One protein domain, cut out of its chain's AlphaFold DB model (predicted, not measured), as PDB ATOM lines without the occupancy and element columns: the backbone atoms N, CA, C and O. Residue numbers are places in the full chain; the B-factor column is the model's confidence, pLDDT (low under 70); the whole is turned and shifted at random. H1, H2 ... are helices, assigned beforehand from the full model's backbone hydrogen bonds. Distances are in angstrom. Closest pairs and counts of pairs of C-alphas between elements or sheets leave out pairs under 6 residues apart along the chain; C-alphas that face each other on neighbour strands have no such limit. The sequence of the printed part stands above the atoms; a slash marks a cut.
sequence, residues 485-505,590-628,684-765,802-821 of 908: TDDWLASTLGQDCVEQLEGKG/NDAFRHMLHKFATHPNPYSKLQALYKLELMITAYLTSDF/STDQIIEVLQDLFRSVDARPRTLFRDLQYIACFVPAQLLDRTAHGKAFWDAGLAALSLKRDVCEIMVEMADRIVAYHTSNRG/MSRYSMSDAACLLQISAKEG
ATOM      1  N   THR A 485      -7.385   3.806  16.982       59.00
ATOM      2  CA  THR A 485      -6.796   3.964  15.638       59.00
ATOM      3  C   THR A 485      -7.121   2.914  14.574       59.00
ATOM      4  O   THR A 485      -6.692   3.085  13.435       59.00
ATOM      5  N   ASP A 486      -7.836   1.837  14.897       64.69
ATOM      6  CA  ASP A 486      -8.214   0.809  13.913       64.69
ATOM      7  C   ASP A 486      -9.595   1.089  13.260       64.69
ATOM      8  O   ASP A 486      -9.886   0.534  12.199       64.69
ATOM      9  N   ASP A 487     -10.437   1.968  13.833       64.12
ATOM     10  CA  ASP A 487     -11.825   2.217  13.376       64.12
ATOM     11  C   ASP A 487     -11.901   2.685  11.902       64.12
ATOM     12  O   ASP A 487     -12.808   2.311  11.148       64.12
ATOM     13  N   TRP A 488     -10.916   3.470  11.447       69.50
ATOM     14  CA  TRP A 488     -10.821   3.936  10.056       69.50
ATOM     15  C   TRP A 488     -10.211   2.905   9.095       69.50
ATOM     16  O   TRP A 488     -10.442   2.986   7.892       69.50
ATOM     17  N   LEU A 489      -9.481   1.905   9.605       65.19
ATOM     18  CA  LEU A 489      -8.979   0.776   8.808       65.19
ATOM     19  C   LEU A 489     -10.096  -0.233   8.484       65.19
ATOM     20  O   LEU A 489      -9.956  -1.024   7.551       65.19
ATOM     21  N   ALA A 490     -11.173  -0.232   9.278       58.31
ATOM     22  CA  ALA A 490     -12.284  -1.178   9.193       58.31
ATOM     23  C   ALA A 490     -13.561  -0.610   8.541       58.31
ATOM     24  O   ALA A 490     -14.449  -1.388   8.186       58.31
ATOM     25  N   SER A 491     -13.675   0.713   8.388       65.19
ATOM     26  CA  SER A 491     -14.856   1.386   7.830       65.19
ATOM     27  C   SER A 491     -14.700   1.715   6.342       65.19
ATOM     28  O   SER A 491     -13.636   2.123   5.879       65.19
ATOM     29  N   THR A 492     -15.790   1.583   5.580       67.69
ATOM     30  CA  THR A 492     -15.828   1.893   4.138       67.69
ATOM     31  C   THR A 492     -15.487   3.356   3.855       67.69
ATOM     32  O   THR A 492     -14.680   3.630   2.979       67.69
ATOM     33  N   LEU A 493     -15.999   4.290   4.664       70.00
ATOM     34  CA  LEU A 493     -15.680   5.721   4.568       70.00
ATOM     35  C   LEU A 493     -14.174   6.004   4.747       70.00
ATOM     36  O   LEU A 493     -13.634   6.901   4.103       70.00
ATOM     37  N   GLY A 494     -13.484   5.241   5.602       67.06
ATOM     38  CA  GLY A 494     -12.031   5.342   5.757       67.06
ATOM     39  C   GLY A 494     -11.276   4.848   4.524       67.06
ATOM     40  O   GLY A 494     -10.272   5.448   4.136       67.06
ATOM     41  N   GLN A 495     -11.798   3.824   3.849       75.56
ATOM     42  CA  GLN A 495     -11.242   3.326   2.594       75.56
ATOM     43  C   GLN A 495     -11.491   4.290   1.414       75.56
ATOM     44  O   GLN A 495     -10.545   4.593   0.687       75.56
ATOM     45  N   ASP A 496     -12.680   4.895   1.303       72.75
ATOM     46  CA  ASP A 496     -12.972   5.983   0.347       72.75
ATOM     47  C   ASP A 496     -11.988   7.168   0.492       72.75
ATOM     48  O   ASP A 496     -11.622   7.824  -0.492       72.75
ATOM     49  N   CYS A 497     -11.536   7.459   1.718       74.31
ATOM     50  CA  CYS A 497     -10.530   8.492   1.986       74.31
ATOM     51  C   CYS A 497      -9.122   8.079   1.519       74.31
ATOM     52  O   CYS A 497      -8.386   8.908   0.977       74.31
ATOM     53  N   VAL A 498      -8.749   6.803   1.672       74.31
ATOM     54  CA  VAL A 498      -7.480   6.246   1.160       74.31
ATOM     55  C   VAL A 498      -7.449   6.262  -0.375       74.31
ATOM     56  O   VAL A 498      -6.437   6.631  -0.968       74.31
ATOM     57  N   GLU A 499      -8.561   5.956  -1.038       76.50
ATOM     58  CA  GLU A 499      -8.647   6.005  -2.506       76.50
ATOM     59  C   GLU A 499      -8.593   7.446  -3.042       76.50
ATOM     60  O   GLU A 499      -7.961   7.718  -4.069       76.50
ATOM     61  N   GLN A 500      -9.146   8.417  -2.306       68.88
ATOM     62  CA  GLN A 500      -8.943   9.840  -2.603       68.88
ATOM     63  C   GLN A 500      -7.493  10.305  -2.371       68.88
ATOM     64  O   GLN A 500      -7.014  11.165  -3.120       68.88
ATOM     65  N   LEU A 501      -6.766   9.731  -1.401       68.69
ATOM     66  CA  LEU A 501      -5.328   9.979  -1.215       68.69
ATOM     67  C   LEU A 501      -4.529   9.506  -2.438       68.69
ATOM     68  O   LEU A 501      -3.691  10.254  -2.944       68.69
ATOM     69  N   GLU A 502      -4.833   8.320  -2.973       65.19
ATOM     70  CA  GLU A 502      -4.238   7.845  -4.229       65.19
ATOM     71  C   GLU A 502      -4.580   8.749  -5.419       65.19
ATOM     72  O   GLU A 502      -3.693   9.099  -6.202       65.19
ATOM     73  N   GLY A 503      -5.839   9.180  -5.547       62.00
ATOM     74  CA  GLY A 503      -6.269  10.113  -6.591       62.00
ATOM     75  C   GLY A 503      -5.457  11.413  -6.585       62.00
ATOM     76  O   GLY A 503      -4.952  11.837  -7.630       62.00
ATOM     77  N   LYS A 504      -5.247  12.004  -5.400       61.53
ATOM     78  CA  LYS A 504      -4.366  13.168  -5.205       61.53
ATOM     79  C   LYS A 504      -2.901  12.839  -5.524       61.53
ATOM     80  O   LYS A 504      -2.261  13.585  -6.262       61.53
ATOM     81  N   GLY A 505      -2.372  11.720  -5.022       57.50
ATOM     82  CA  GLY A 505      -0.975  11.303  -5.213       57.50
ATOM     83  C   GLY A 505      -0.597  11.042  -6.677       57.50
ATOM     84  O   GLY A 505       0.487  11.420  -7.130       57.50
ATOM     85  N   ASN A 590       5.130  -9.423  -3.438       76.19
ATOM     86  CA  ASN A 590       3.883  -8.867  -2.894       76.19
ATOM     87  C   ASN A 590       3.105  -9.874  -2.035       76.19
ATOM     88  O   ASN A 590       2.663  -9.541  -0.934       76.19
ATOM     89  N   ASP A 591       3.006 -11.130  -2.469       75.62
ATOM     90  CA  ASP A 591       2.326 -12.174  -1.690       75.62
ATOM     91  C   ASP A 591       3.132 -12.594  -0.457       75.62
ATOM     92  O   ASP A 591       2.567 -12.922   0.588       75.62
ATOM     93  N   ALA A 592       4.461 -12.488  -0.528       79.62
ATOM     94  CA  ALA A 592       5.332 -12.694   0.619       79.62
ATOM     95  C   ALA A 592       5.200 -11.552   1.654       79.62
ATOM     96  O   ALA A 592       5.179 -11.823   2.858       79.62
ATOM     97  N   PHE A 593       5.038 -10.294   1.213       85.62
ATOM     98  CA  PHE A 593       4.720  -9.152   2.082       85.62
ATOM     99  C   PHE A 593       3.349  -9.326   2.754       85.62
ATOM    100  O   PHE A 593       3.264  -9.256   3.984       85.62
ATOM    101  N   ARG A 594       2.299  -9.648   1.979       82.00
ATOM    102  CA  ARG A 594       0.948  -9.978   2.482       82.00
ATOM    103  C   ARG A 594       0.997 -11.085   3.538       82.00
ATOM    104  O   ARG A 594       0.452 -10.924   4.628       82.00
ATOM    105  N   HIS A 595       1.709 -12.181   3.264       82.56
ATOM    106  CA  HIS A 595       1.862 -13.288   4.209       82.56
ATOM    107  C   HIS A 595       2.555 -12.856   5.514       82.56
ATOM    108  O   HIS A 595       2.153 -13.287   6.597       82.56
ATOM    109  N   MET A 596       3.569 -11.984   5.446       84.50
ATOM    110  CA  MET A 596       4.261 -11.487   6.641       84.50
ATOM    111  C   MET A 596       3.388 -10.533   7.472       84.50
ATOM    112  O   MET A 596       3.398 -10.620   8.700       84.50
ATOM    113  N   LEU A 597       2.579  -9.687   6.826       85.75
ATOM    114  CA  LEU A 597       1.622  -8.790   7.489       85.75
ATOM    115  C   LEU A 597       0.440  -9.553   8.115       85.75
ATOM    116  O   LEU A 597       0.068  -9.288   9.259       85.75
ATOM    117  N   HIS A 598      -0.074 -10.584   7.443       84.75
ATOM    118  CA  HIS A 598      -1.049 -11.508   8.029       84.75
ATOM    119  C   HIS A 598      -0.464 -12.265   9.238       84.75
ATOM    120  O   HIS A 598      -1.130 -12.443  10.263       84.75
ATOM    121  N   LYS A 599       0.811 -12.672   9.166       83.00
ATOM    122  CA  LYS A 599       1.525 -13.300  10.286       83.00
ATOM    123  C   LYS A 599       1.760 -12.335  11.453       83.00
ATOM    124  O   LYS A 599       1.656 -12.757  12.599       83.00
ATOM    125  N   PHE A 600       2.030 -11.060  11.183       87.25
ATOM    126  CA  PHE A 600       2.111 -10.008  12.200       87.25
ATOM    127  C   PHE A 600       0.778  -9.846  12.950       87.25
ATOM    128  O   PHE A 600       0.765  -9.902  14.181       87.25
ATOM    129  N   ALA A 601      -0.345  -9.753  12.231       84.06
ATOM    130  CA  ALA A 601      -1.674  -9.637  12.836       84.06
ATOM    131  C   ALA A 601      -2.026 -10.859  13.709       84.06
ATOM    132  O   ALA A 601      -2.394 -10.733  14.876       84.06
ATOM    133  N   THR A 602      -1.852 -12.068  13.167       83.69
ATOM    134  CA  THR A 602      -2.339 -13.318  13.785       83.69
ATOM    135  C   THR A 602      -1.487 -13.881  14.929       83.69
ATOM    136  O   THR A 602      -1.907 -14.847  15.574       83.69
ATOM    137  N   HIS A 603      -0.301 -13.325  15.203       82.88
ATOM    138  CA  HIS A 603       0.597 -13.848  16.237       82.88
ATOM    139  C   HIS A 603       0.305 -13.268  17.637       82.88
ATOM    140  O   HIS A 603       0.198 -12.049  17.750       82.88
ATOM    141  N   PRO A 604       0.250 -14.074  18.720       79.19
ATOM    142  CA  PRO A 604      -0.028 -13.563  20.067       79.19
ATOM    143  C   PRO A 604       1.191 -12.937  20.768       79.19
ATOM    144  O   PRO A 604       1.049 -11.943  21.459       79.19
ATOM    145  N   ASN A 605       2.406 -13.477  20.603       83.38
ATOM    146  CA  ASN A 605       3.609 -12.966  21.288       83.38
ATOM    147  C   ASN A 605       4.128 -11.643  20.657       83.38
ATOM    148  O   ASN A 605       4.393 -11.642  19.447       83.38
ATOM    149  N   PRO A 606       4.361 -10.559  21.437       82.44
ATOM    150  CA  PRO A 606       4.807  -9.261  20.913       82.44
ATOM    151  C   PRO A 606       6.222  -9.299  20.314       82.44
ATOM    152  O   PRO A 606       6.461  -8.690  19.272       82.44
ATOM    153  N   TYR A 607       7.148 -10.078  20.883       84.94
ATOM    154  CA  TYR A 607       8.505 -10.248  20.338       84.94
ATOM    155  C   TYR A 607       8.487 -10.916  18.958       84.94
ATOM    156  O   TYR A 607       9.328 -10.637  18.107       84.94
ATOM    157  N   SER A 608       7.503 -11.778  18.707       86.81
ATOM    158  CA  SER A 608       7.316 -12.428  17.411       86.81
ATOM    159  C   SER A 608       6.613 -11.521  16.395       86.81
ATOM    160  O   SER A 608       6.949 -11.599  15.213       86.81
ATOM    161  N   LYS A 609       5.707 -10.625  16.827       87.31
ATOM    162  CA  LYS A 609       5.194  -9.534  15.975       87.31
ATOM    163  C   LYS A 609       6.338  -8.604  15.550       87.31
ATOM    164  O   LYS A 609       6.517  -8.352  14.363       87.31
ATOM    165  N   LEU A 610       7.183  -8.196  16.498       84.50
ATOM    166  CA  LEU A 610       8.402  -7.420  16.247       84.50
ATOM    167  C   LEU A 610       9.354  -8.140  15.267       84.50
ATOM    168  O   LEU A 610       9.854  -7.535  14.319       84.50
ATOM    169  N   GLN A 611       9.547  -9.454  15.424       87.94
ATOM    170  CA  GLN A 611      10.336 -10.254  14.480       87.94
ATOM    171  C   GLN A 611       9.689 -10.347  13.081       87.94
ATOM    172  O   GLN A 611      10.410 -10.476  12.091       87.94
ATOM    173  N   ALA A 612       8.357 -10.288  12.971       87.94
ATOM    174  CA  ALA A 612       7.656 -10.255  11.687       87.94
ATOM    175  C   ALA A 612       7.857  -8.911  10.963       87.94
ATOM    176  O   ALA A 612       8.158  -8.927   9.771       87.94
ATOM    177  N   LEU A 613       7.802  -7.777  11.678       88.06
ATOM    178  CA  LEU A 613       8.152  -6.458  11.120       88.06
ATOM    179  C   LEU A 613       9.601  -6.427  10.617       88.06
ATOM    180  O   LEU A 613       9.854  -6.006   9.495       88.06
ATOM    181  N   TYR A 614      10.550  -6.960  11.391       90.31
ATOM    182  CA  TYR A 614      11.949  -7.049  10.961       90.31
ATOM    183  C   TYR A 614      12.153  -7.944   9.728       90.31
ATOM    184  O   TYR A 614      12.932  -7.623   8.835       90.31
ATOM    185  N   LYS A 615      11.430  -9.067   9.640       87.69
ATOM    186  CA  LYS A 615      11.463  -9.931   8.448       87.69
ATOM    187  C   LYS A 615      10.855  -9.238   7.227       87.69
ATOM    188  O   LYS A 615      11.384  -9.405   6.132       87.69
ATOM    189  N   LEU A 616       9.810  -8.430   7.418       88.88
ATOM    190  CA  LEU A 616       9.246  -7.575   6.375       88.88
ATOM    191  C   LEU A 616      10.254  -6.503   5.916       88.88
ATOM    192  O   LEU A 616      10.480  -6.389   4.716       88.88
ATOM    193  N   GLU A 617      10.927  -5.800   6.836       87.06
ATOM    194  CA  GLU A 617      11.973  -4.811   6.511       87.06
ATOM    195  C   GLU A 617      13.113  -5.436   5.688       87.06
ATOM    196  O   GLU A 617      13.514  -4.887   4.661       87.06
ATOM    197  N   LEU A 618      13.596  -6.623   6.078       86.31
ATOM    198  CA  LEU A 618      14.621  -7.357   5.324       86.31
ATOM    199  C   LEU A 618      14.153  -7.748   3.915       86.31
ATOM    200  O   LEU A 618      14.937  -7.692   2.968       86.31
ATOM    201  N   MET A 619      12.886  -8.137   3.757       84.50
ATOM    202  CA  MET A 619      12.319  -8.482   2.450       84.50
ATOM    203  C   MET A 619      12.114  -7.244   1.567       84.50
ATOM    204  O   MET A 619      12.388  -7.316   0.372       84.50
ATOM    205  N   ILE A 620      11.703  -6.107   2.138       85.31
ATOM    206  CA  ILE A 620      11.609  -4.815   1.436       85.31
ATOM    207  C   ILE A 620      13.006  -4.333   1.024       85.31
ATOM    208  O   ILE A 620      13.213  -3.947  -0.122       85.31
ATOM    209  N   THR A 621      13.993  -4.451   1.915       85.38
ATOM    210  CA  THR A 621      15.407  -4.153   1.632       85.38
ATOM    211  C   THR A 621      15.928  -5.001   0.468       85.38
ATOM    212  O   THR A 621      16.582  -4.479  -0.435       85.38
ATOM    213  N   ALA A 622      15.614  -6.302   0.452       82.31
ATOM    214  CA  ALA A 622      15.985  -7.203  -0.637       82.31
ATOM    215  C   ALA A 622      15.260  -6.877  -1.955       82.31
ATOM    216  O   ALA A 622      15.890  -6.932  -3.007       82.31
ATOM    217  N   TYR A 623      13.977  -6.505  -1.901       82.75
ATOM    218  CA  TYR A 623      13.196  -6.079  -3.064       82.75
ATOM    219  C   TYR A 623      13.760  -4.790  -3.684       82.75
ATOM    220  O   TYR A 623      14.129  -4.802  -4.854       82.75
ATOM    221  N   LEU A 624      13.958  -3.730  -2.890       80.06
ATOM    222  CA  LEU A 624      14.579  -2.477  -3.342       80.06
ATOM    223  C   LEU A 624      15.974  -2.723  -3.944       80.06
ATOM    224  O   LEU A 624      16.298  -2.211  -5.012       80.06
ATOM    225  N   THR A 625      16.785  -3.573  -3.306       78.56
ATOM    226  CA  THR A 625      18.110  -3.963  -3.828       78.56
ATOM    227  C   THR A 625      18.020  -4.770  -5.134       78.56
ATOM    228  O   THR A 625      18.975  -4.776  -5.907       78.56
ATOM    229  N   SER A 626      16.896  -5.443  -5.403       68.38
ATOM    230  CA  SER A 626      16.658  -6.194  -6.642       68.38
ATOM    231  C   SER A 626      16.212  -5.295  -7.797       68.38
ATOM    232  O   SER A 626      16.709  -5.476  -8.906       68.38
ATOM    233  N   ASP A 627      15.344  -4.309  -7.555       60.66
ATOM    234  CA  ASP A 627      14.905  -3.364  -8.596       60.66
ATOM    235  C   ASP A 627      16.092  -2.548  -9.140       60.66
ATOM    236  O   ASP A 627      16.262  -2.435 -10.354       60.66
ATOM    237  N   PHE A 628      17.016  -2.110  -8.273       51.72
ATOM    238  CA  PHE A 628      18.273  -1.464  -8.694       51.72
ATOM    239  C   PHE A 628      19.236  -2.375  -9.491       51.72
ATOM    240  O   PHE A 628      20.267  -1.900  -9.973       51.72
ATOM    241  N   SER A 684      17.805   3.641   1.379       78.44
ATOM    242  CA  SER A 684      17.571   4.602   2.461       78.44
ATOM    243  C   SER A 684      16.364   4.200   3.308       78.44
ATOM    244  O   SER A 684      15.432   3.544   2.836       78.44
ATOM    245  N   THR A 685      16.356   4.623   4.571       79.19
ATOM    246  CA  THR A 685      15.221   4.382   5.471       79.19
ATOM    247  C   THR A 685      13.927   4.994   4.921       79.19
ATOM    248  O   THR A 685      12.868   4.390   5.048       79.19
ATOM    249  N   ASP A 686      14.009   6.126   4.216       78.81
ATOM    250  CA  ASP A 686      12.859   6.770   3.568       78.81
ATOM    251  C   ASP A 686      12.239   5.883   2.476       78.81
ATOM    252  O   ASP A 686      11.023   5.747   2.420       78.81
ATOM    253  N   GLN A 687      13.060   5.205   1.659       80.31
ATOM    254  CA  GLN A 687      12.582   4.262   0.633       80.31
ATOM    255  C   GLN A 687      11.852   3.063   1.257       80.31
ATOM    256  O   GLN A 687      10.837   2.604   0.736       80.31
ATOM    257  N   ILE A 688      12.344   2.571   2.399       79.94
ATOM    258  CA  ILE A 688      11.699   1.495   3.162       79.94
ATOM    259  C   ILE A 688      10.357   1.982   3.737       79.94
ATOM    260  O   ILE A 688       9.357   1.268   3.649       79.94
ATOM    261  N   ILE A 689      10.310   3.208   4.269       78.69
ATOM    262  CA  ILE A 689       9.088   3.841   4.786       78.69
ATOM    263  C   ILE A 689       8.061   4.077   3.668       78.69
ATOM    264  O   ILE A 689       6.881   3.821   3.893       78.69
ATOM    265  N   GLU A 690       8.466   4.510   2.469       82.81
ATOM    266  CA  GLU A 690       7.556   4.670   1.323       82.81
ATOM    267  C   GLU A 690       6.900   3.336   0.927       82.81
ATOM    268  O   GLU A 690       5.675   3.274   0.816       82.81
ATOM    269  N   VAL A 691       7.674   2.247   0.816       84.06
ATOM    270  CA  VAL A 691       7.121   0.909   0.523       84.06
ATOM    271  C   VAL A 691       6.209   0.415   1.652       84.06
ATOM    272  O   VAL A 691       5.153  -0.155   1.378       84.06
ATOM    273  N   LEU A 692       6.554   0.661   2.921       83.69
ATOM    274  CA  LEU A 692       5.678   0.337   4.055       83.69
ATOM    275  C   LEU A 692       4.368   1.140   4.021       83.69
ATOM    276  O   LEU A 692       3.308   0.573   4.283       83.69
ATOM    277  N   GLN A 693       4.404   2.427   3.657       82.31
ATOM    278  CA  GLN A 693       3.190   3.227   3.477       82.31
ATOM    279  C   GLN A 693       2.315   2.691   2.338       82.31
ATOM    280  O   GLN A 693       1.106   2.578   2.528       82.31
ATOM    281  N   ASP A 694       2.887   2.336   1.184       83.19
ATOM    282  CA  ASP A 694       2.118   1.805   0.050       83.19
ATOM    283  C   ASP A 694       1.537   0.406   0.353       83.19
ATOM    284  O   ASP A 694       0.369   0.143   0.051       83.19
ATOM    285  N   LEU A 695       2.260  -0.448   1.089       84.69
ATOM    286  CA  LEU A 695       1.709  -1.695   1.637       84.69
ATOM    287  C   LEU A 695       0.542  -1.435   2.606       84.69
ATOM    288  O   LEU A 695      -0.497  -2.088   2.495       84.69
ATOM    289  N   PHE A 696       0.666  -0.461   3.516       84.06
ATOM    290  CA  PHE A 696      -0.407  -0.073   4.442       84.06
ATOM    291  C   PHE A 696      -1.569   0.688   3.771       84.06
ATOM    292  O   PHE A 696      -2.668   0.736   4.335       84.06
ATOM    293  N   ARG A 697      -1.381   1.258   2.570       80.88
ATOM    294  CA  ARG A 697      -2.457   1.817   1.727       80.88
ATOM    295  C   ARG A 697      -3.316   0.709   1.110       80.88
ATOM    296  O   ARG A 697      -4.536   0.851   1.098       80.88
ATOM    297  N   SER A 698      -2.710  -0.398   0.674       78.69
ATOM    298  CA  SER A 698      -3.421  -1.498   0.006       78.69
ATOM    299  C   SER A 698      -4.382  -2.279   0.923       78.69
ATOM    300  O   SER A 698      -4.037  -2.643   2.050       78.69
ATOM    301  N   VAL A 699      -5.586  -2.585   0.425       66.00
ATOM    302  CA  VAL A 699      -6.639  -3.291   1.186       66.00
ATOM    303  C   VAL A 699      -6.236  -4.732   1.522       66.00
ATOM    304  O   VAL A 699      -6.438  -5.175   2.650       66.00
ATOM    305  N   ASP A 700      -5.621  -5.446   0.574       67.12
ATOM    306  CA  ASP A 700      -5.322  -6.882   0.706       67.12
ATOM    307  C   ASP A 700      -4.146  -7.195   1.646       67.12
ATOM    308  O   ASP A 700      -3.984  -8.341   2.066       67.12
ATOM    309  N   ALA A 701      -3.281  -6.213   1.933       69.31
ATOM    310  CA  ALA A 701      -2.094  -6.400   2.772       69.31
ATOM    311  C   ALA A 701      -2.210  -5.737   4.157       69.31
ATOM    312  O   ALA A 701      -1.540  -6.173   5.095       69.31
ATOM    313  N   ARG A 702      -3.052  -4.703   4.306       78.38
ATOM    314  CA  ARG A 702      -3.255  -3.943   5.550       78.38
ATOM    315  C   ARG A 702      -3.749  -4.834   6.707       78.38
ATOM    316  O   ARG A 702      -4.862  -5.362   6.646       78.38
ATOM    317  N   PRO A 703      -3.014  -4.924   7.834       80.25
ATOM    318  CA  PRO A 703      -3.550  -5.499   9.064       80.25
ATOM    319  C   PRO A 703      -4.711  -4.655   9.610       80.25
ATOM    320  O   PRO A 703      -4.545  -3.464   9.867       80.25
ATOM    321  N   ARG A 704      -5.873  -5.272   9.873       76.38
ATOM    322  CA  ARG A 704      -7.028  -4.606  10.526       76.38
ATOM    323  C   ARG A 704      -6.771  -4.188  11.982       76.38
ATOM    324  O   ARG A 704      -7.597  -3.508  12.575       76.38
ATOM    325  N   THR A 705      -5.663  -4.645  12.558       81.12
ATOM    326  CA  THR A 705      -5.248  -4.438  13.952       81.12
ATOM    327  C   THR A 705      -3.908  -3.703  14.050       81.12
ATOM    328  O   THR A 705      -3.243  -3.779  15.080       81.12
ATOM    329  N   LEU A 706      -3.472  -3.031  12.974       83.62
ATOM    330  CA  LEU A 706      -2.108  -2.513  12.815       83.62
ATOM    331  C   LEU A 706      -1.631  -1.687  14.017       83.62
ATOM    332  O   LEU A 706      -0.550  -1.941  14.546       83.62
ATOM    333  N   PHE A 707      -2.427  -0.720  14.470       80.25
ATOM    334  CA  PHE A 707      -1.998   0.182  15.537       80.25
ATOM    335  C   PHE A 707      -2.106  -0.458  16.919       80.25
ATOM    336  O   PHE A 707      -1.221  -0.261  17.747       80.25
ATOM    337  N   ARG A 708      -3.133  -1.281  17.142       81.06
ATOM    338  CA  ARG A 708      -3.281  -2.129  18.334       81.06
ATOM    339  C   ARG A 708      -2.090  -3.073  18.506       81.06
ATOM    340  O   ARG A 708      -1.576  -3.224  19.607       81.06
ATOM    341  N   ASP A 709      -1.615  -3.662  17.413       83.19
ATOM    342  CA  ASP A 709      -0.456  -4.554  17.398       83.19
ATOM    343  C   ASP A 709       0.869  -3.803  17.621       83.19
ATOM    344  O   ASP A 709       1.747  -4.305  18.326       83.19
ATOM    345  N   LEU A 710       1.005  -2.580  17.092       81.88
ATOM    346  CA  LEU A 710       2.140  -1.694  17.385       81.88
ATOM    347  C   LEU A 710       2.136  -1.223  18.853       81.88
ATOM    348  O   LEU A 710       3.176  -1.262  19.507       81.88
ATOM    349  N   GLN A 711       0.978  -0.855  19.408       79.38
ATOM    350  CA  GLN A 711       0.814  -0.543  20.837       79.38
ATOM    351  C   GLN A 711       1.145  -1.751  21.716       79.38
ATOM    352  O   GLN A 711       1.807  -1.608  22.741       79.38
ATOM    353  N   TYR A 712       0.732  -2.949  21.303       76.81
ATOM    354  CA  TYR A 712       1.025  -4.192  22.007       76.81
ATOM    355  C   TYR A 712       2.530  -4.524  22.000       76.81
ATOM    356  O   TYR A 712       3.061  -4.970  23.015       76.81
ATOM    357  N   ILE A 713       3.259  -4.226  20.916       75.19
ATOM    358  CA  ILE A 713       4.733  -4.244  20.934       75.19
ATOM    359  C   ILE A 713       5.272  -3.199  21.922       75.19
ATOM    360  O   ILE A 713       6.049  -3.556  22.804       75.19
ATOM    361  N   ALA A 714       4.836  -1.939  21.820       72.81
ATOM    362  CA  ALA A 714       5.339  -0.837  22.647       72.81
ATOM    363  C   ALA A 714       5.124  -1.048  24.160       72.81
ATOM    364  O   ALA A 714       5.977  -0.674  24.960       72.81
ATOM    365  N   CYS A 715       4.012  -1.671  24.563       72.12
ATOM    366  CA  CYS A 715       3.690  -1.915  25.971       72.12
ATOM    367  C   CYS A 715       4.443  -3.109  26.583       72.12
ATOM    368  O   CYS A 715       4.619  -3.152  27.800       72.12
ATOM    369  N   PHE A 716       4.852  -4.098  25.774       73.62
ATOM    370  CA  PHE A 716       5.380  -5.381  26.271       73.62
ATOM    371  C   PHE A 716       6.819  -5.709  25.833       73.62
ATOM    372  O   PHE A 716       7.404  -6.666  26.352       73.62
ATOM    373  N   VAL A 717       7.423  -4.924  24.935       72.12
ATOM    374  CA  VAL A 717       8.852  -5.003  24.595       72.12
ATOM    375  C   VAL A 717       9.618  -3.863  25.289       72.12
ATOM    376  O   VAL A 717       9.301  -2.698  25.063       72.12
ATOM    377  N   PRO A 718      10.652  -4.154  26.104       73.12
ATOM    378  CA  PRO A 718      11.477  -3.131  26.744       73.12
ATOM    379  C   PRO A 718      12.117  -2.159  25.744       73.12
ATOM    380  O   PRO A 718      12.718  -2.587  24.756       73.12
ATOM    381  N   ALA A 719      12.081  -0.859  26.051       67.81
ATOM    382  CA  ALA A 719      12.649   0.202  25.210       67.81
ATOM    383  C   ALA A 719      14.126  -0.035  24.835       67.81
ATOM    384  O   ALA A 719      14.542   0.254  23.719       67.81
ATOM    385  N   GLN A 720      14.913  -0.687  25.702       68.25
ATOM    386  CA  GLN A 720      16.310  -1.035  25.410       68.25
ATOM    387  C   GLN A 720      16.469  -1.964  24.190       68.25
ATOM    388  O   GLN A 720      17.547  -1.991  23.600       68.25
ATOM    389  N   LEU A 721      15.426  -2.712  23.810       64.81
ATOM    390  CA  LEU A 721      15.386  -3.520  22.587       64.81
ATOM    391  C   LEU A 721      14.822  -2.739  21.389       64.81
ATOM    392  O   LEU A 721      15.247  -2.996  20.263       64.81
ATOM    393  N   LEU A 722      13.923  -1.777  21.614       69.31
ATOM    394  CA  LEU A 722      13.370  -0.911  20.564       69.31
ATOM    395  C   LEU A 722      14.375   0.159  20.095       69.31
ATOM    396  O   LEU A 722      14.415   0.482  18.912       69.31
ATOM    397  N   ASP A 723      15.244   0.653  20.977       65.25
ATOM    398  CA  ASP A 723      16.184   1.740  20.656       65.25
ATOM    399  C   ASP A 723      17.546   1.250  20.132       65.25
ATOM    400  O   ASP A 723      18.301   2.016  19.536       65.25
ATOM    401  N   ARG A 724      17.918  -0.011  20.410       65.06
ATOM    402  CA  ARG A 724      19.298  -0.515  20.224       65.06
ATOM    403  C   ARG A 724      19.430  -1.734  19.315       65.06
ATOM    404  O   ARG A 724      20.522  -2.293  19.217       65.06
ATOM    405  N   THR A 725      18.352  -2.182  18.675       79.50
ATOM    406  CA  THR A 725      18.381  -3.367  17.800       79.50
ATOM    407  C   THR A 725      17.818  -3.059  16.419       79.50
ATOM    408  O   THR A 725      16.960  -2.193  16.261       79.50
ATOM    409  N   ALA A 726      18.251  -3.823  15.412       78.19
ATOM    410  CA  ALA A 726      17.673  -3.745  14.072       78.19
ATOM    411  C   ALA A 726      16.180  -4.139  14.054       78.19
ATOM    412  O   ALA A 726      15.418  -3.633  13.241       78.19
ATOM    413  N   HIS A 727      15.727  -4.970  15.002       76.56
ATOM    414  CA  HIS A 727      14.300  -5.246  15.188       76.56
ATOM    415  C   HIS A 727      13.533  -3.997  15.648       76.56
ATOM    416  O   HIS A 727      12.424  -3.744  15.187       76.56
ATOM    417  N   GLY A 728      14.145  -3.204  16.530       71.62
ATOM    418  CA  GLY A 728      13.626  -1.915  16.975       71.62
ATOM    419  C   GLY A 728      13.517  -0.891  15.846       71.62
ATOM    420  O   GLY A 728      12.474  -0.257  15.711       71.62
ATOM    421  N   LYS A 729      14.527  -0.805  14.965       77.00
ATOM    422  CA  LYS A 729      14.456   0.006  13.733       77.00
ATOM    423  C   LYS A 729      13.227  -0.360  12.889       77.00
ATOM    424  O   LYS A 729      12.433   0.523  12.590       77.00
ATOM    425  N   ALA A 730      13.013  -1.647  12.604       80.69
ATOM    426  CA  ALA A 730      11.845  -2.113  11.848       80.69
ATOM    427  C   ALA A 730      10.502  -1.680  12.466       80.69
ATOM    428  O   ALA A 730       9.548  -1.378  11.751       80.69
ATOM    429  N   PHE A 731      10.419  -1.653  13.801       83.12
ATOM    430  CA  PHE A 731       9.247  -1.160  14.524       83.12
ATOM    431  C   PHE A 731       9.072   0.357  14.389       83.12
ATOM    432  O   PHE A 731       7.956   0.807  14.128       83.12
ATOM    433  N   TRP A 732      10.145   1.142  14.518       78.75
ATOM    434  CA  TRP A 732      10.083   2.596  14.355       78.75
ATOM    435  C   TRP A 732       9.744   3.012  12.918       78.75
ATOM    436  O   TRP A 732       8.905   3.893  12.738       78.75
ATOM    437  N   ASP A 733      10.297   2.340  11.907       77.75
ATOM    438  CA  ASP A 733       9.994   2.607  10.495       77.75
ATOM    439  C   ASP A 733       8.536   2.254  10.154       77.75
ATOM    440  O   ASP A 733       7.827   3.048   9.534       77.75
ATOM    441  N   ALA A 734       8.049   1.095  10.619       81.81
ATOM    442  CA  ALA A 734       6.647   0.700  10.465       81.81
ATOM    443  C   ALA A 734       5.694   1.637  11.229       81.81
ATOM    444  O   ALA A 734       4.642   2.002  10.706       81.81
ATOM    445  N   GLY A 735       6.071   2.069  12.436       76.56
ATOM    446  CA  GLY A 735       5.326   3.054  13.217       76.56
ATOM    447  C   GLY A 735       5.248   4.409  12.514       76.56
ATOM    448  O   GLY A 735       4.164   4.974  12.392       76.56
ATOM    449  N   LEU A 736       6.364   4.905  11.977       76.06
ATOM    450  CA  LEU A 736       6.427   6.173  11.249       76.06
ATOM    451  C   LEU A 736       5.647   6.121   9.925       76.06
ATOM    452  O   LEU A 736       4.933   7.074   9.602       76.06
ATOM    453  N   ALA A 737       5.703   5.003   9.194       78.38
ATOM    454  CA  ALA A 737       4.874   4.768   8.013       78.38
ATOM    455  C   ALA A 737       3.372   4.776   8.359       78.38
ATOM    456  O   ALA A 737       2.594   5.497   7.727       78.38
ATOM    457  N   ALA A 738       2.965   4.037   9.396       82.38
ATOM    458  CA  ALA A 738       1.571   3.946   9.826       82.38
ATOM    459  C   ALA A 738       1.026   5.291  10.350       82.38
ATOM    460  O   ALA A 738      -0.075   5.697   9.979       82.38
ATOM    461  N   LEU A 739       1.797   6.018  11.167       77.00
ATOM    462  CA  LEU A 739       1.407   7.327  11.707       77.00
ATOM    463  C   LEU A 739       1.349   8.420  10.631       77.00
ATOM    464  O   LEU A 739       0.455   9.267  10.686       77.00
ATOM    465  N   SER A 740       2.243   8.384   9.637       78.56
ATOM    466  CA  SER A 740       2.180   9.297   8.487       78.56
ATOM    467  C   SER A 740       0.896   9.067   7.690       78.56
ATOM    468  O   SER A 740       0.112   9.996   7.516       78.56
ATOM    469  N   LEU A 741       0.618   7.811   7.314       81.50
ATOM    470  CA  LEU A 741      -0.606   7.448   6.598       81.50
ATOM    471  C   LEU A 741      -1.871   7.827   7.387       81.50
ATOM    472  O   LEU A 741      -2.816   8.356   6.808       81.50
ATOM    473  N   LYS A 742      -1.880   7.604   8.708       81.94
ATOM    474  CA  LYS A 742      -2.983   7.997   9.595       81.94
ATOM    475  C   LYS A 742      -3.273   9.498   9.512       81.94
ATOM    476  O   LYS A 742      -4.433   9.872   9.352       81.94
ATOM    477  N   ARG A 743      -2.248  10.353   9.638       82.56
ATOM    478  CA  ARG A 743      -2.410  11.815   9.557       82.56
ATOM    479  C   ARG A 743      -2.992  12.209   8.202       82.56
ATOM    480  O   ARG A 743      -4.015  12.884   8.166       82.56
ATOM    481  N   ASP A 744      -2.386  11.728   7.118       82.88
ATOM    482  CA  ASP A 744      -2.789  12.060   5.747       82.88
ATOM    483  C   ASP A 744      -4.254  11.659   5.465       82.88
ATOM    484  O   ASP A 744      -4.978  12.370   4.766       82.88
ATOM    485  N   VAL A 745      -4.721  10.544   6.044       84.19
ATOM    486  CA  VAL A 745      -6.129  10.116   5.966       84.19
ATOM    487  C   VAL A 745      -7.038  10.962   6.862       84.19
ATOM    488  O   VAL A 745      -8.108  11.354   6.406       84.19
ATOM    489  N   CYS A 746      -6.635  11.309   8.090       83.44
ATOM    490  CA  CYS A 746      -7.429  12.183   8.968       83.44
ATOM    491  C   CYS A 746      -7.642  13.580   8.355       83.44
ATOM    492  O   CYS A 746      -8.749  14.110   8.419       83.44
ATOM    493  N   GLU A 747      -6.624  14.151   7.703       86.25
ATOM    494  CA  GLU A 747      -6.752  15.412   6.958       86.25
ATOM    495  C   GLU A 747      -7.792  15.299   5.824       86.25
ATOM    496  O   GLU A 747      -8.621  16.194   5.641       86.25
ATOM    497  N   ILE A 748      -7.811  14.172   5.101       86.81
ATOM    498  CA  ILE A 748      -8.810  13.901   4.052       86.81
ATOM    499  C   ILE A 748     -10.208  13.670   4.635       86.81
ATOM    500  O   ILE A 748     -11.175  14.141   4.041       86.81
ATOM    501  N   MET A 749     -10.339  13.012   5.789       86.50
ATOM    502  CA  MET A 749     -11.630  12.831   6.466       86.50
ATOM    503  C   MET A 749     -12.269  14.172   6.848       86.50
ATOM    504  O   MET A 749     -13.465  14.361   6.627       86.50
ATOM    505  N   VAL A 750     -11.475  15.120   7.359       89.50
ATOM    506  CA  VAL A 750     -11.946  16.475   7.690       89.50
ATOM    507  C   VAL A 750     -12.339  17.250   6.429       89.50
ATOM    508  O   VAL A 750     -13.421  17.835   6.392       89.50
ATOM    509  N   GLU A 751     -11.527  17.207   5.366       89.56
ATOM    510  CA  GLU A 751     -11.870  17.848   4.086       89.56
ATOM    511  C   GLU A 751     -13.129  17.227   3.448       89.56
ATOM    512  O   GLU A 751     -13.966  17.928   2.880       89.56
ATOM    513  N   MET A 752     -13.293  15.906   3.544       86.88
ATOM    514  CA  MET A 752     -14.463  15.191   3.039       86.88
ATOM    515  C   MET A 752     -15.722  15.534   3.839       86.88
ATOM    516  O   MET A 752     -16.762  15.788   3.233       86.88
ATOM    517  N   ALA A 753     -15.634  15.624   5.167       89.81
ATOM    518  CA  ALA A 753     -16.743  16.073   6.001       89.81
ATOM    519  C   ALA A 753     -17.177  17.510   5.659       89.81
ATOM    520  O   ALA A 753     -18.370  17.744   5.467       89.81
ATOM    521  N   ASP A 754     -16.233  18.446   5.502       89.44
ATOM    522  CA  ASP A 754     -16.521  19.833   5.102       89.44
ATOM    523  C   ASP A 754     -17.211  19.904   3.727       89.44
ATOM    524  O   ASP A 754     -18.257  20.537   3.581       89.44
ATOM    525  N   ARG A 755     -16.720  19.149   2.730       87.81
ATOM    526  CA  ARG A 755     -17.362  19.033   1.404       87.81
ATOM    527  C   ARG A 755     -18.811  18.534   1.490       87.81
ATOM    528  O   ARG A 755     -19.686  19.093   0.825       87.81
ATOM    529  N   ILE A 756     -19.079  17.511   2.305       87.81
ATOM    530  CA  ILE A 756     -20.429  16.953   2.501       87.81
ATOM    531  C   ILE A 756     -21.339  17.982   3.197       87.81
ATOM    532  O   ILE A 756     -22.465  18.216   2.752       87.81
ATOM    533  N   VAL A 757     -20.846  18.656   4.242       88.00
ATOM    534  CA  VAL A 757     -21.574  19.720   4.959       88.00
ATOM    535  C   VAL A 757     -21.908  20.883   4.030       88.00
ATOM    536  O   VAL A 757     -23.058  21.331   4.002       88.00
ATOM    537  N   ALA A 758     -20.943  21.349   3.235       88.19
ATOM    538  CA  ALA A 758     -21.131  22.425   2.270       88.19
ATOM    539  C   ALA A 758     -22.176  22.058   1.202       88.19
ATOM    540  O   ALA A 758     -23.040  22.879   0.882       88.19
ATOM    541  N   TYR A 759     -22.158  20.816   0.702       87.44
ATOM    542  CA  TYR A 759     -23.138  20.302  -0.259       87.44
ATOM    543  C   TYR A 759     -24.567  20.290   0.315       87.44
ATOM    544  O   TYR A 759     -25.468  20.933  -0.234       87.44
ATOM    545  N   HIS A 760     -24.783  19.633   1.461       83.25
ATOM    546  CA  HIS A 760     -26.114  19.535   2.083       83.25
ATOM    547  C   HIS A 760     -26.641  20.886   2.582       83.25
ATOM    548  O   HIS A 760     -27.839  21.159   2.480       83.25
ATOM    549  N   THR A 761     -25.763  21.771   3.063       84.38
ATOM    550  CA  THR A 761     -26.138  23.138   3.462       84.38
ATOM    551  C   THR A 761     -26.555  23.978   2.252       84.38
ATOM    552  O   THR A 761     -27.581  24.659   2.307       84.38
ATOM    553  N   SER A 762     -25.838  23.867   1.129       83.88
ATOM    554  CA  SER A 762     -26.193  24.555  -0.123       83.88
ATOM    555  C   SER A 762     -27.537  24.070  -0.683       83.88
ATOM    556  O   SER A 762     -28.392  24.888  -1.026       83.88
ATOM    557  N   ASN A 763     -27.789  22.754  -0.686       75.69
ATOM    558  CA  ASN A 763     -29.074  22.189  -1.128       75.69
ATOM    559  C   ASN A 763     -30.257  22.570  -0.214       75.69
ATOM    560  O   ASN A 763     -31.371  22.788  -0.704       75.69
ATOM    561  N   ARG A 764     -30.039  22.727   1.102       63.12
ATOM    562  CA  ARG A 764     -31.059  23.296   2.006       63.12
ATOM    563  C   ARG A 764     -31.413  24.741   1.637       63.12
ATOM    564  O   ARG A 764     -32.588  25.100   1.709       63.12
ATOM    565  N   GLY A 765     -30.441  25.531   1.174       50.53
ATOM    566  CA  GLY A 765     -30.647  26.906   0.701       50.53
ATOM    567  C   GLY A 765     -31.618  27.030  -0.480       50.53
ATOM    568  O   GLY A 765     -32.356  28.009  -0.559       50.53
ATOM    569  N   MET A 802     -20.639  13.531  -4.504       73.62
ATOM    570  CA  MET A 802     -21.016  13.949  -3.143       73.62
ATOM    571  C   MET A 802     -22.452  13.568  -2.763       73.62
ATOM    572  O   MET A 802     -22.722  13.346  -1.584       73.62
ATOM    573  N   SER A 803     -23.356  13.409  -3.739       73.19
ATOM    574  CA  SER A 803     -24.747  12.981  -3.502       73.19
ATOM    575  C   SER A 803     -24.877  11.616  -2.805       73.19
ATOM    576  O   SER A 803     -25.915  11.317  -2.216       73.19
ATOM    577  N   ARG A 804     -23.814  10.800  -2.847       81.12
ATOM    578  CA  ARG A 804     -23.739   9.460  -2.248       81.12
ATOM    579  C   ARG A 804     -23.553   9.468  -0.726       81.12
ATOM    580  O   ARG A 804     -23.768   8.430  -0.111       81.12
ATOM    581  N   TYR A 805     -23.163  10.598  -0.131       84.69
ATOM    582  CA  TYR A 805     -22.859  10.704   1.299       84.69
ATOM    583  C   TYR A 805     -23.910  11.529   2.047       84.69
ATOM    584  O   TYR A 805     -24.391  12.564   1.576       84.69
ATOM    585  N   SER A 806     -24.258  11.080   3.246       87.19
ATOM    586  CA  SER A 806     -25.242  11.689   4.139       87.19
ATOM    587  C   SER A 806     -24.603  12.641   5.161       87.19
ATOM    588  O   SER A 806     -23.404  12.596   5.431       87.19
ATOM    589  N   MET A 807     -25.419  13.475   5.816       85.12
ATOM    590  CA  MET A 807     -24.953  14.290   6.952       85.12
ATOM    591  C   MET A 807     -24.473  13.446   8.147       85.12
ATOM    592  O   MET A 807     -23.640  13.912   8.922       85.12
ATOM    593  N   SER A 808     -24.956  12.208   8.289       85.81
ATOM    594  CA  SER A 808     -24.449  11.226   9.259       85.81
ATOM    595  C   SER A 808     -23.049  10.708   8.901       85.81
ATOM    596  O   SER A 808     -22.253  10.458   9.802       85.81
ATOM    597  N   ASP A 809     -22.702  10.619   7.614       87.12
ATOM    598  CA  ASP A 809     -21.358  10.213   7.178       87.12
ATOM    599  C   ASP A 809     -20.324  11.303   7.491       87.12
ATOM    600  O   ASP A 809     -19.259  11.010   8.031       87.12
ATOM    601  N   ALA A 810     -20.672  12.576   7.266       88.19
ATOM    602  CA  ALA A 810     -19.857  13.713   7.711       88.19
ATOM    603  C   ALA A 810     -19.662  13.725   9.237       88.19
ATOM    604  O   ALA A 810     -18.553  13.950   9.721       88.19
ATOM    605  N   ALA A 811     -20.723  13.436   9.998       86.88
ATOM    606  CA  ALA A 811     -20.654  13.337  11.452       86.88
ATOM    607  C   ALA A 811     -19.727  12.194  11.914       86.88
ATOM    608  O   ALA A 811     -18.934  12.385  12.834       86.88
ATOM    609  N   CYS A 812     -19.775  11.039  11.241       86.81
ATOM    610  CA  CYS A 812     -18.904   9.888  11.491       86.81
ATOM    611  C   CYS A 812     -17.423  10.203  11.198       86.81
ATOM    612  O   CYS A 812     -16.561   9.957  12.042       86.81
ATOM    613  N   LEU A 813     -17.129  10.825  10.048       87.81
ATOM    614  CA  LEU A 813     -15.778  11.267   9.674       87.81
ATOM    615  C   LEU A 813     -15.180  12.218  10.724       87.81
ATOM    616  O   LEU A 813     -14.070  11.993  11.205       87.81
ATOM    617  N   LEU A 814     -15.942  13.236  11.146       89.25
ATOM    618  CA  LEU A 814     -15.515  14.161  12.202       89.25
ATOM    619  C   LEU A 814     -15.339  13.461  13.551       89.25
ATOM    620  O   LEU A 814     -14.392  13.766  14.270       89.25
ATOM    621  N   GLN A 815     -16.213  12.513  13.896       87.50
ATOM    622  CA  GLN A 815     -16.114  11.747  15.137       87.50
ATOM    623  C   GLN A 815     -14.825  10.914  15.196       87.50
ATOM    624  O   GLN A 815     -14.151  10.915  16.228       87.50
ATOM    625  N   ILE A 816     -14.454  10.254  14.095       85.50
ATOM    626  CA  ILE A 816     -13.201   9.498  13.970       85.50
ATOM    627  C   ILE A 816     -11.998  10.445  14.092       85.50
ATOM    628  O   ILE A 816     -11.178  10.281  14.995       85.50
ATOM    629  N   SER A 817     -11.905  11.489  13.263       85.75
ATOM    630  CA  SER A 817     -10.759  12.412  13.303       85.75
ATOM    631  C   SER A 817     -10.626  13.160  14.642       85.75
ATOM    632  O   SER A 817      -9.511  13.423  15.095       85.75
ATOM    633  N   ALA A 818     -11.740  13.447  15.327       86.81
ATOM    634  CA  ALA A 818     -11.734  14.090  16.640       86.81
ATOM    635  C   ALA A 818     -11.222  13.169  17.761       86.81
ATOM    636  O   ALA A 818     -10.440  13.629  18.603       86.81
ATOM    637  N   LYS A 819     -11.616  11.881  17.764       83.88
ATOM    638  CA  LYS A 819     -11.037  10.843  18.645       83.88
ATOM    639  C   LYS A 819      -9.518  10.763  18.470       83.88
ATOM    640  O   LYS A 819      -8.797  10.647  19.457       83.88
ATOM    641  N   GLU A 820      -9.049  10.873  17.228       78.38
ATOM    642  CA  GLU A 820      -7.630  10.759  16.877       78.38
ATOM    643  C   GLU A 820      -6.764  11.979  17.199       78.38
ATOM    644  O   GLU A 820      -5.542  11.916  17.038       78.38
ATOM    645  N   GLY A 821      -7.372  13.054  17.710       78.44
ATOM    646  CA  GLY A 821      -6.670  14.224  18.229       78.44
ATOM    647  C   GLY A 821      -6.658  15.443  17.308       78.44
ATOM    648  O   GLY A 821      -6.077  16.455  17.698       78.44
TER     649      GLY A 821
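Overview. This is residues 485 to 505, 590 to 628, 684 to 765 and 802 to 821 of the 908 residues of an uncharacterized protein of Cryomyces minteri (UniProt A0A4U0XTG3). One long helix, H8, runs like a beam through the model: near one end H4 crosses it and H5 packs on it, with H3 folded beside H4 as a helical hairpin, while H2 and H9 pack on its later part. The printed part has 162 residues with nine named helices, H1 to H9 in chain order, and no named strand: all helix, mostly crossed. It is only just compact, close to loose, with a radius of gyration of the C-alphas of 17.8 A, and elongated, 60 by 37 by 24 A.

Along the chain. Find C-alpha 726 at (17.673, -3.745, 14.072); from there H8, residues 726 to 765, runs 58.8 A to C-alpha 765 at (-30.647, 26.906, 0.701). Before it look for H1 at residues 487 to 490, H2 at 492 to 505, H3 at 590 to 602, H4 at 606 to 628, 33.4 A long, H5 at 685 to 697, H6 at 706 to 716 and H7 at 719 to 722. H9, residues 807 to 819, ends at C-alpha 819, (-11.037, 10.843, 18.645).

Arrangement. Start at H8, the hub, touching six helices. Its closest C-alphas to H4 are Ala 730 and Tyr 614, 5.0 A, about perpendicular at 86 degrees; to H5, Ala 737 and Gln 693, 5.1 A; to H2, Ile 748 and Cys 497, 6.0 A; to H9, Ala 753 and Ala 810, 4.3 A. H6 touches H4, closest C-alphas Ile 713 and Pro 606, 5.0 A. H7 touches H8 only at the corner, C-alphas 722 and 728 being closest at 3.7 A; H1 only just touches H2, with 3 pairs of C-alphas within 8 A, only at the corner. Every O i to N i+4 pair is within hydrogen-bond range in H2, H3, H4, H5, H6, H8 and H9; H1 and H7 are too short for one.

Size, cuts and confidence. C-alphas 724 and 765 are farthest apart, 60.2 A. Cuts leave gaps of 20.9 A from C-alpha 505 to 590, 12.7 A from 628 to 684 and 16.6 A from 765 to 802. Of the links printed whole, none is long. Mean pLDDT of the printed part is 78.9; look for values under 70 at, among others, residues 485 to 492 and 719 to 724.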